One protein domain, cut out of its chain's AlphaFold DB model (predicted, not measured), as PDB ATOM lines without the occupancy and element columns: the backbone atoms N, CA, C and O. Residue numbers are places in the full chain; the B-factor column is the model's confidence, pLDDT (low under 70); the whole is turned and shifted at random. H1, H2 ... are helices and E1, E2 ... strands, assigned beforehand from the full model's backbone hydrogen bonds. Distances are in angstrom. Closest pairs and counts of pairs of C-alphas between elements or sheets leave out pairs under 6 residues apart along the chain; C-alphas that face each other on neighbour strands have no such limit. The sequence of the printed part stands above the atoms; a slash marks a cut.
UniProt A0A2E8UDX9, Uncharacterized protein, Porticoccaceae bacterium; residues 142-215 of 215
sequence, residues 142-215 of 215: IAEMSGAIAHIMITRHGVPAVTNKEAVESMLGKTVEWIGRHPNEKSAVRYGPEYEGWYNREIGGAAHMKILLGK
ATOM      1  N   ILE A 142      29.482 -55.448  48.552       97.00
ATOM      2  CA  ILE A 142      28.497 -54.383  48.337       97.00
ATOM      3  C   ILE A 142      28.679 -53.248  49.349       97.00
ATOM      4  O   ILE A 142      29.081 -53.476  50.491       97.00
ATOM      5  N   ALA A 143      28.342 -52.019  48.962       96.94
ATOM      6  CA  ALA A 143      28.364 -50.861  49.855       96.94
ATOM      7  C   ALA A 143      27.287 -49.834  49.489       96.94
ATOM      8  O   ALA A 143      27.077 -49.528  48.317       96.94
ATOM      9  N   GLU A 144      26.636 -49.265  50.506       95.50
ATOM     10  CA  GLU A 144      25.778 -48.087  50.337       95.50
ATOM     11  C   GLU A 144      26.671 -46.837  50.350       95.50
ATOM     12  O   GLU A 144      27.346 -46.580  51.349       95.50
ATOM     13  N   MET A 145      26.687 -46.059  49.267       95.38
ATOM     14  CA  MET A 145      27.562 -44.888  49.115       95.38
ATOM     15  C   MET A 145      26.788 -43.626  48.726       95.38
ATOM     16  O   MET A 145      25.682 -43.701  48.199       95.38
ATOM     17  N   SER A 146      27.372 -42.456  48.991       92.88
ATOM     18  CA  SER A 146      26.810 -41.136  48.663       92.88
ATOM     19  C   SER A 146      27.904 -40.116  48.348       92.88
ATOM     20  O   SER A 146      29.070 -40.347  48.657       92.88
ATOM     21  N   GLY A 147      27.530 -38.970  47.775       92.19
ATOM     22  CA  GLY A 147      28.419 -37.811  47.639       92.19
ATOM     23  C   GLY A 147      29.712 -38.098  46.868       92.19
ATOM     24  O   GLY A 147      29.702 -38.802  45.855       92.19
ATOM     25  N   ALA A 148      30.826 -37.542  47.355       93.06
ATOM     26  CA  ALA A 148      32.131 -37.621  46.697       93.06
ATOM     27  C   ALA A 148      32.642 -39.060  46.540       93.06
ATOM     28  O   ALA A 148      33.155 -39.412  45.478       93.06
ATOM     29  N   ILE A 149      32.451 -39.922  47.544       94.19
ATOM     30  CA  ILE A 149      32.924 -41.305  47.450       94.19
ATOM     31  C   ILE A 149      32.150 -42.105  46.397       94.19
ATOM     32  O   ILE A 149      32.766 -42.793  45.585       94.19
ATOM     33  N   ALA A 150      30.819 -41.956  46.328       96.75
ATOM     34  CA  ALA A 150      30.031 -42.571  45.258       96.75
ATOM     35  C   ALA A 150      30.496 -42.061  43.888       96.75
ATOM     36  O   ALA A 150      30.726 -42.849  42.976       96.75
ATOM     37  N   HIS A 151      30.716 -40.749  43.767       97.31
ATOM     38  CA  HIS A 151      31.215 -40.139  42.540       97.31
ATOM     39  C   HIS A 151      32.548 -40.741  42.081       97.31
ATOM     40  O   HIS A 151      32.691 -41.088  40.909       97.31
ATOM     41  N   ILE A 152      33.516 -40.883  42.990       97.56
ATOM     42  CA  ILE A 152      34.840 -41.447  42.697       97.56
ATOM     43  C   ILE A 152      34.720 -42.916  42.275       97.56
ATOM     44  O   ILE A 152      35.282 -43.301  41.247       97.56
ATOM     45  N   MET A 153      33.949 -43.721  43.010       98.31
ATOM     46  CA  MET A 153      33.779 -45.146  42.705       98.31
ATOM     47  C   MET A 153      33.124 -45.377  41.343       98.31
ATOM     48  O   MET A 153      33.552 -46.258  40.599       98.31
ATOM     49  N   ILE A 154      32.144 -44.547  40.985       98.12
ATOM     50  CA  ILE A 154      31.460 -44.592  39.688       98.12
ATOM     51  C   ILE A 154      32.398 -44.129  38.566       98.12
ATOM     52  O   ILE A 154      32.632 -44.851  37.603       98.12
ATOM     53  N   THR A 155      32.956 -42.923  38.685       97.75
ATOM     54  CA  THR A 155      33.594 -42.242  37.543       97.75
ATOM     55  C   THR A 155      35.061 -42.596  37.343       97.75
ATOM     56  O   THR A 155      35.530 -42.587  36.209       97.75
ATOM     57  N   ARG A 156      35.797 -42.897  38.418       97.50
ATOM     58  CA  ARG A 156      37.235 -43.209  38.345       97.50
ATOM     59  C   ARG A 156      37.496 -44.700  38.391       97.50
ATOM     60  O   ARG A 156      38.354 -45.192  37.668       97.50
ATOM     61  N   HIS A 157      36.748 -45.416  39.225       97.88
ATOM     62  CA  HIS A 157      36.951 -46.850  39.387       97.88
ATOM     63  C   HIS A 157      35.981 -47.695  38.562       97.88
ATOM     64  O   HIS A 157      36.262 -48.878  38.388       97.88
ATOM     65  N   GLY A 158      34.883 -47.151  38.027       97.31
ATOM     66  CA  GLY A 158      33.916 -47.929  37.243       97.31
ATOM     67  C   GLY A 158      33.322 -49.092  38.040       97.31
ATOM     68  O   GLY A 158      33.226 -50.215  37.540       97.31
ATOM     69  N   VAL A 159      33.041 -48.867  39.324       98.50
ATOM     70  CA  VAL A 159      32.399 -49.866  40.179       98.50
ATOM     71  C   VAL A 159      30.930 -49.981  39.765       98.50
ATOM     72  O   VAL A 159      30.256 -48.958  39.744       98.50
ATOM     73  N   PRO A 160      30.413 -51.186  39.476       97.88
ATOM     74  CA  PRO A 160      29.021 -51.363  39.066       97.88
ATOM     75  C   PRO A 160      28.043 -50.968  40.174       97.88
ATOM     76  O   PRO A 160      28.361 -51.062  41.362       97.88
ATOM     77  N   ALA A 161      26.840 -50.566  39.775       98.06
ATOM     78  CA  ALA A 161      25.729 -50.312  40.677       98.06
ATOM     79  C   ALA A 161      24.650 -51.389  40.553       98.06
ATOM     80  O   ALA A 161      24.450 -51.983  39.495       98.06
ATOM     81  N   VAL A 162      23.908 -51.593  41.637       96.88
ATOM     82  CA  VAL A 162      22.665 -52.366  41.618       96.88
ATOM     83  C   VAL A 162      21.524 -51.404  41.293       96.88
ATOM     84  O   VAL A 162      21.193 -50.533  42.096       96.88
ATOM     85  N   THR A 163      20.929 -51.550  40.111       97.31
ATOM     86  CA  THR A 163      19.923 -50.619  39.556       97.31
ATOM     87  C   THR A 163      18.488 -51.145  39.602       97.31
ATOM     88  O   THR A 163      17.566 -50.487  39.134       97.31
ATOM     89  N   ASN A 164      18.267 -52.318  40.198       96.50
ATOM     90  CA  ASN A 164      16.935 -52.874  40.420       96.50
ATOM     91  C   ASN A 164      16.519 -52.697  41.890       96.50
ATOM     92  O   ASN A 164      17.257 -53.093  42.797       96.50
ATOM     93  N   LYS A 165      15.330 -52.124  42.118       97.19
ATOM     94  CA  LYS A 165      14.813 -51.828  43.461       97.19
ATOM     95  C   LYS A 165      14.703 -53.086  44.316       97.19
ATOM     96  O   LYS A 165      15.201 -53.099  45.438       97.19
ATOM     97  N   GLU A 166      14.097 -54.141  43.788       96.62
ATOM     98  CA  GLU A 166      13.855 -55.384  44.525       96.62
ATOM     99  C   GLU A 166      15.179 -56.046  44.940       96.62
ATOM    100  O   GLU A 166      15.318 -56.530  46.064       96.62
ATOM    101  N   ALA A 167      16.191 -56.002  44.071       95.25
ATOM    102  CA  ALA A 167      17.536 -56.477  44.364       95.25
ATOM    103  C   ALA A 167      18.202 -55.648  45.470       95.25
ATOM    104  O   ALA A 167      18.773 -56.225  46.398       95.25
ATOM    105  N   VAL A 168      18.097 -54.314  45.417       95.56
ATOM    106  CA  VAL A 168      18.595 -53.431  46.484       95.56
ATOM    107  C   VAL A 168      17.913 -53.757  47.810       95.56
ATOM    108  O   VAL A 168      18.599 -53.996  48.801       95.56
ATOM    109  N   GLU A 169      16.584 -53.827  47.840       94.94
ATOM    110  CA  GLU A 169      15.823 -54.109  49.061       94.94
ATOM    111  C   GLU A 169      16.127 -55.504  49.621       94.94
ATOM    112  O   GLU A 169      16.297 -55.653  50.832       94.94
ATOM    113  N   SER A 170      16.306 -56.508  48.756       93.25
ATOM    114  CA  SER A 170      16.726 -57.859  49.143       93.25
ATOM    115  C   SER A 170      18.130 -57.867  49.755       93.25
ATOM    116  O   SER A 170      18.338 -58.420  50.836       93.25
ATOM    117  N   MET A 171      19.109 -57.224  49.112       92.38
ATOM    118  CA  MET A 171      20.484 -57.131  49.630       92.38
ATOM    119  C   MET A 171      20.557 -56.305  50.921       92.38
ATOM    120  O   MET A 171      21.383 -56.555  51.808       92.38
ATOM    121  N   LEU A 172      19.675 -55.313  51.053       90.62
ATOM    122  CA  LEU A 172      19.571 -54.465  52.228       90.62
ATOM    123  C   LEU A 172      18.589 -54.983  53.278       90.62
ATOM    124  O   LEU A 172      18.516 -54.352  54.336       90.62
ATOM    125  N   GLY A 173      17.881 -56.087  53.050       90.62
ATOM    126  CA  GLY A 173      16.865 -56.643  53.951       90.62
ATOM    127  C   GLY A 173      15.899 -55.600  54.521       90.62
ATOM    128  O   GLY A 173      15.595 -55.657  55.711       90.62
ATOM    129  N   LYS A 174      15.547 -54.575  53.739       90.31
ATOM    130  CA  LYS A 174      14.658 -53.470  54.128       90.31
ATOM    131  C   LYS A 174      14.159 -52.749  52.880       90.31
ATOM    132  O   LYS A 174      14.844 -52.769  51.861       90.31
ATOM    133  N   THR A 175      13.030 -52.062  52.998       93.81
ATOM    134  CA  THR A 175      12.520 -51.191  51.938       93.81
ATOM    135  C   THR A 175      13.335 -49.904  51.822       93.81
ATOM    136  O   THR A 175      13.976 -49.463  52.783       93.81
ATOM    137  N   VAL A 176      13.312 -49.301  50.632       95.06
ATOM    138  CA  VAL A 176      13.959 -48.014  50.351       95.06
ATOM    139  C   VAL A 176      13.012 -47.065  49.621       95.06
ATOM    140  O   VAL A 176      12.140 -47.482  48.853       95.06
ATOM    141  N   GLU A 177      13.211 -45.766  49.824       96.31
ATOM    142  CA  GLU A 177      12.536 -44.735  49.039       96.31
ATOM    143  C   GLU A 177      13.254 -44.602  47.691       96.31
ATOM    144  O   GLU A 177      14.259 -43.904  47.556       96.31
ATOM    145  N   TRP A 178      12.786 -45.368  46.707       97.75
ATOM    146  CA  TRP A 178      13.428 -45.477  45.401       97.75
ATOM    147  C   TRP A 178      13.326 -44.185  44.591       97.75
ATOM    148  O   TRP A 178      12.242 -43.633  44.425       97.75
ATOM    149  N   ILE A 179      14.455 -43.759  44.029       97.81
ATOM    150  CA  ILE A 179      14.557 -42.608  43.124       97.81
ATOM    151  C   ILE A 179      14.877 -43.088  41.700       97.81
ATOM    152  O   ILE A 179      14.345 -42.560  40.726       97.81
ATOM    153  N   GLY A 180      15.725 -44.111  41.563       97.56
ATOM    154  CA  GLY A 180      16.200 -44.604  40.274       97.56
ATOM    155  C   GLY A 180      17.223 -43.647  39.674       97.56
ATOM    156  O   GLY A 180      18.387 -43.653  40.076       97.56
ATOM    157  N   ARG A 181      16.801 -42.799  38.734       97.56
ATOM    158  CA  ARG A 181      17.670 -41.815  38.072       97.56
ATOM    159  C   ARG A 181      18.072 -40.702  39.034       97.56
ATOM    160  O   ARG A 181      17.227 -40.125  39.708       97.56
ATOM    161  N   HIS A 182      19.358 -40.355  39.063       97.31
ATOM    162  CA  HIS A 182      19.849 -39.285  39.933       97.31
ATOM    163  C   HIS A 182      19.061 -37.972  39.687       97.31
ATOM    164  O   HIS A 182      18.951 -37.546  38.538       97.31
ATOM    165  N   PRO A 183      18.547 -37.284  40.725       96.19
ATOM    166  CA  PRO A 183      17.635 -36.146  40.547       96.19
ATOM    167  C   PRO A 183      18.329 -34.901  39.972       96.19
ATOM    168  O   PRO A 183      17.717 -34.089  39.286       96.19
ATOM    169  N   ASN A 184      19.631 -34.741  40.225       96.25
ATOM    170  CA  ASN A 184      20.444 -33.743  39.530       96.25
ATOM    171  C   ASN A 184      20.782 -34.197  38.099       96.25
ATOM    172  O   ASN A 184      21.502 -35.182  37.931       96.25
ATOM    173  N   GLU A 185      20.355 -33.421  37.100       97.00
ATOM    174  CA  GLU A 185      20.541 -33.724  35.674       97.00
ATOM    175  C   GLU A 185      22.013 -33.864  35.257       97.00
ATOM    176  O   GLU A 185      22.367 -34.782  34.523       97.00
ATOM    177  N   LYS A 186      22.909 -33.005  35.767       96.81
ATOM    178  CA  LYS A 186      24.345 -33.089  35.438       96.81
ATOM    179  C   LYS A 186      24.944 -34.402  35.933       96.81
ATOM    180  O   LYS A 186      25.742 -35.015  35.227       96.81
ATOM    181  N   SER A 187      24.563 -34.827  37.137       96.00
ATOM    182  CA  SER A 187      24.976 -36.115  37.693       96.00
ATOM    183  C   SER A 187      24.350 -37.283  36.933       96.00
ATOM    184  O   SER A 187      25.065 -38.221  36.602       96.00
ATOM    185  N   ALA A 188      23.058 -37.215  36.598       96.62
ATOM    186  CA  ALA A 188      22.366 -38.263  35.847       96.62
ATOM    187  C   ALA A 188      23.018 -38.518  34.484       96.62
ATOM    188  O   ALA A 188      23.343 -39.657  34.161       96.62
ATOM    189  N   VAL A 189      23.284 -37.454  33.719       97.31
ATOM    190  CA  VAL A 189      23.980 -37.543  32.427       97.31
ATOM    191  C   VAL A 189      25.403 -38.066  32.602       97.31
ATOM    192  O   VAL A 189      25.850 -38.896  31.818       97.31
ATOM    193  N   ARG A 190      26.123 -37.598  33.629       97.06
ATOM    194  CA  ARG A 190      27.509 -38.014  33.874       97.06
ATOM    195  C   ARG A 190      27.624 -39.492  34.233       97.06
ATOM    196  O   ARG A 190      28.577 -40.130  33.802       97.06
ATOM    197  N   TYR A 191      26.725 -40.004  35.069       97.19
ATOM    198  CA  TYR A 191      26.766 -41.401  35.497       97.19
ATOM    199  C   TYR A 191      26.197 -42.323  34.418       97.19
ATOM    200  O   TYR A 191      26.774 -43.369  34.146       97.19
ATOM    201  N   GLY A 192      25.125 -41.905  33.747       96.94
ATOM    202  CA  GLY A 192      24.471 -42.692  32.709       96.94
ATOM    203  C   GLY A 192      23.504 -43.751  33.260       96.94
ATOM    204  O   GLY A 192      23.355 -43.900  34.477       96.94
ATOM    205  N   PRO A 193      22.833 -44.490  32.357       96.56
ATOM    206  CA  PRO A 193      21.729 -45.395  32.699       96.56
ATOM    207  C   PRO A 193      22.149 -46.583  33.584       96.56
ATOM    208  O   PRO A 193      21.358 -47.081  34.377       96.56
ATOM    209  N   GLU A 194      23.419 -46.992  33.520       97.19
ATOM    210  CA  GLU A 194      24.004 -48.068  34.343       97.19
ATOM    211  C   GLU A 194      24.038 -47.737  35.851       97.19
ATOM    212  O   GLU A 194      24.373 -48.584  36.676       97.19
ATOM    213  N   TYR A 195      23.698 -46.500  36.226       97.88
ATOM    214  CA  TYR A 195      23.734 -46.002  37.600       97.88
ATOM    215  C   TYR A 195      22.393 -45.414  38.054       97.88
ATOM    216  O   TYR A 195      22.356 -44.591  38.971       97.88
ATOM    217  N   GLU A 196      21.277 -45.840  37.458       97.25
ATOM    218  CA  GLU A 196      19.916 -45.467  37.876       97.25
ATOM    219  C   GLU A 196      19.410 -46.316  39.058       97.25
ATOM    220  O   GLU A 196      18.321 -46.882  39.035       97.25
ATOM    221  N   GLY A 197      20.230 -46.409  40.108       97.38
ATOM    222  CA  GLY A 197      19.961 -47.177  41.327       97.38
ATOM    223  C   GLY A 197      19.902 -46.330  42.597       97.38
ATOM    224  O   GLY A 197      20.281 -46.810  43.668       97.38
ATOM    225  N   TRP A 198      19.526 -45.053  42.487       98.25
ATOM    226  CA  TRP A 198      19.522 -44.122  43.618       98.25
ATOM    227  C   TRP A 198      18.270 -44.282  44.485       98.25
ATOM    228  O   TRP A 198      17.183 -44.583  43.991       98.25
ATOM    229  N   TYR A 199      18.411 -44.058  45.788       97.81
ATOM    230  CA  TYR A 199      17.313 -44.098  46.756       97.81
ATOM    231  C   TYR A 199      17.640 -43.251  47.988       97.81
ATOM    232  O   TYR A 199      18.809 -43.016  48.293       97.81
ATOM    233  N   ASN A 200      16.621 -42.812  48.722       95.44
ATOM    234  CA  ASN A 200      16.796 -42.154  50.013       95.44
ATOM    235  C   ASN A 200      16.761 -43.160  51.164       95.44
ATOM    236  O   ASN A 200      16.086 -44.196  51.122       95.44
ATOM    237  N   ARG A 201      17.502 -42.830  52.220       88.25
ATOM    238  CA  ARG A 201      17.479 -43.534  53.498       88.25
ATOM    239  C   ARG A 201      17.578 -42.582  54.665       88.25
ATOM    240  O   ARG A 201      18.428 -41.702  54.674       88.25
ATOM    241  N   GLU A 202      16.814 -42.883  55.700       83.31
ATOM    242  CA  GLU A 202      16.984 -42.253  56.997       83.31
ATOM    243  C   GLU A 202      18.174 -42.881  57.743       83.31
ATOM    244  O   GLU A 202      18.280 -44.111  57.884       83.31
ATOM    245  N   ILE A 203      19.118 -42.038  58.160       74.19
ATOM    246  CA  ILE A 203      20.274 -42.393  58.988       74.19
ATOM    247  C   ILE A 203      20.424 -41.266  60.012       74.19
ATOM    248  O   ILE A 203      20.503 -40.109  59.629       74.19
ATOM    249  N   GLY A 204      20.410 -41.590  61.308       67.00
ATOM    250  CA  GLY A 204      20.563 -40.576  62.361       67.00
ATOM    251  C   GLY A 204      19.481 -39.484  62.365       67.00
ATOM    252  O   GLY A 204      19.761 -38.375  62.794       67.00
ATOM    253  N   GLY A 205      18.271 -39.767  61.861       72.25
ATOM    254  CA  GLY A 205      17.171 -38.793  61.779       72.25
ATOM    255  C   GLY A 205      17.220 -37.854  60.565       72.25
ATOM    256  O   GLY A 205      16.348 -37.000  60.424       72.25
ATOM    257  N   ALA A 206      18.199 -38.017  59.668       76.12
ATOM    258  CA  ALA A 206      18.302 -37.260  58.424       76.12
ATOM    259  C   ALA A 206      18.140 -38.165  57.194       76.12
ATOM    260  O   ALA A 206      18.553 -39.328  57.181       76.12
ATOM    261  N   ALA A 207      17.535 -37.622  56.134       85.25
ATOM    262  CA  ALA A 207      17.434 -38.296  54.847       85.25
ATOM    263  C   ALA A 207      18.749 -38.154  54.068       85.25
ATOM    264  O   ALA A 207      19.230 -37.052  53.810       85.25
ATOM    265  N   HIS A 208      19.311 -39.280  53.640       88.19
ATOM    266  CA  HIS A 208      20.509 -39.336  52.816       88.19
ATOM    267  C   HIS A 208      20.223 -40.083  51.520       88.19
ATOM    268  O   HIS A 208      19.799 -41.240  51.537       88.19
ATOM    269  N   MET A 209      20.552 -39.452  50.398       94.94
ATOM    270  CA  MET A 209      20.525 -40.102  49.094       94.94
ATOM    271  C   MET A 209      21.725 -41.042  48.952       94.94
ATOM    272  O   MET A 209      22.871 -40.653  49.197       94.94
ATOM    273  N   LYS A 210      21.464 -42.285  48.561       96.56
ATOM    274  CA  LYS A 210      22.427 -43.382  48.465       96.56
ATOM    275  C   LYS A 210      22.311 -44.083  47.115       96.56
ATOM    276  O   LYS A 210      21.281 -44.020  46.450       96.56
ATOM    277  N   ILE A 211      23.372 -44.790  46.752       98.19
ATOM    278  CA  ILE A 211      23.398 -45.801  45.694       98.19
ATOM    279  C   ILE A 211      24.074 -47.057  46.247       98.19
ATOM    280  O   ILE A 211      24.995 -46.964  47.066       98.19
ATOM    281  N   LEU A 212      23.597 -48.236  45.843       97.62
ATOM    282  CA  LEU A 212      24.238 -49.503  46.190       97.62
ATOM    283  C   LEU A 212      25.256 -49.858  45.101       97.62
ATOM    284  O   LEU A 212      24.871 -50.148  43.970       97.62
ATOM    285  N   LEU A 213      26.542 -49.826  45.445       98.12
ATOM    286  CA  LEU A 213      27.630 -50.221  44.548       98.12
ATOM    287  C   LEU A 213      28.110 -51.635  44.882       98.12
ATOM    288  O   LEU A 213      28.103 -52.025  46.052       98.12
ATOM    289  N   GLY A 214      28.534 -52.380  43.862       96.06
ATOM    290  CA  GLY A 214      28.946 -53.781  43.948       96.06
ATOM    291  C   GLY A 214      28.208 -54.697  42.967       96.06
ATOM    292  O   GLY A 214      27.414 -54.238  42.146       96.06
ATOM    293  N   LYS A 215      28.484 -56.001  43.053       83.81
ATOM    294  CA  LYS A 215      27.811 -57.077  42.297       83.81
ATOM    295  C   LYS A 215      27.265 -58.129  43.245       83.81
ATOM    296  O   LYS A 215      27.822 -58.243  44.353       83.81
TER     297      LYS A 215
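Overview. This is residues 142 to 215 of the 215 residues of an uncharacterized protein of Porticoccaceae bacterium (UniProt A0A2E8UDX9). A twisted four-stranded sheet has one helix on each face, H1 on one and H2 on the other, while the third helix, H3, is off the sheet and close to H1. Long E4 runs through the sheet and forms a hairpin with E3. The printed part has 74 residues, in the order E1 H1 H2 E2 H3 E3 E4; the sheet's order is E1 E4 E3 E2, all antiparallel. It is mixed, helices and strands, and compact, with a radius of gyration of the C-alphas of 11.4 A and spans of 28 by 25 by 18 A.

Arrangement. E4, residues 206 to 214, pairs with E3, residues 198 to 203, over 206 to 211, where N 208 and O 201 are 2.8 A apart. With E1, residues 142 to 145, it pairs over 211 to 214; N 143 and O 213 are 2.9 A apart. E2, residues 177 to 180, is the edge strand beside E3, with N 198 and O 180 3.0 A apart. The sheet is only just strongly twisted, its C-alphas lying up to 4.2 A off its best plane. H1, residues 147 to 155, is over E4 at a height over the sheet of 9.8 A and runs along the strands, at 20 degrees to E4 on the local plane; its C-alpha 150 is 7.4 A from C-alpha 211, their closest. H2, residues 165 to 172, is on the opposite face at a height of 8.4 A; the closest C-alphas of H2 and E2 are those of Lys 165 and Trp 178, 6.8 A apart. H3, residues 185 to 191, is close to but not clearly touching H1, the closest C-alphas being those of Ile 154 and Tyr 191, 7.1 A apart. In H1, H2 and H3 every O i to N i+4 pair is within hydrogen-bond range.

Along the chain. E1 begins at C-alpha 142 (28.497, -54.383, 48.337). E4 is 24.4 A long, E3 15.5 A and H1 12.2 A. E4 ends at C-alpha 214 (28.946, -53.781, 43.948).

Size, cuts and confidence. The two C-alphas farthest apart, of Arg 156 and Gly 205, are 31.2 A apart. The printed part has no cut and no long link. Mean pLDDT of the printed part is 94.3; residue 204 is under 70.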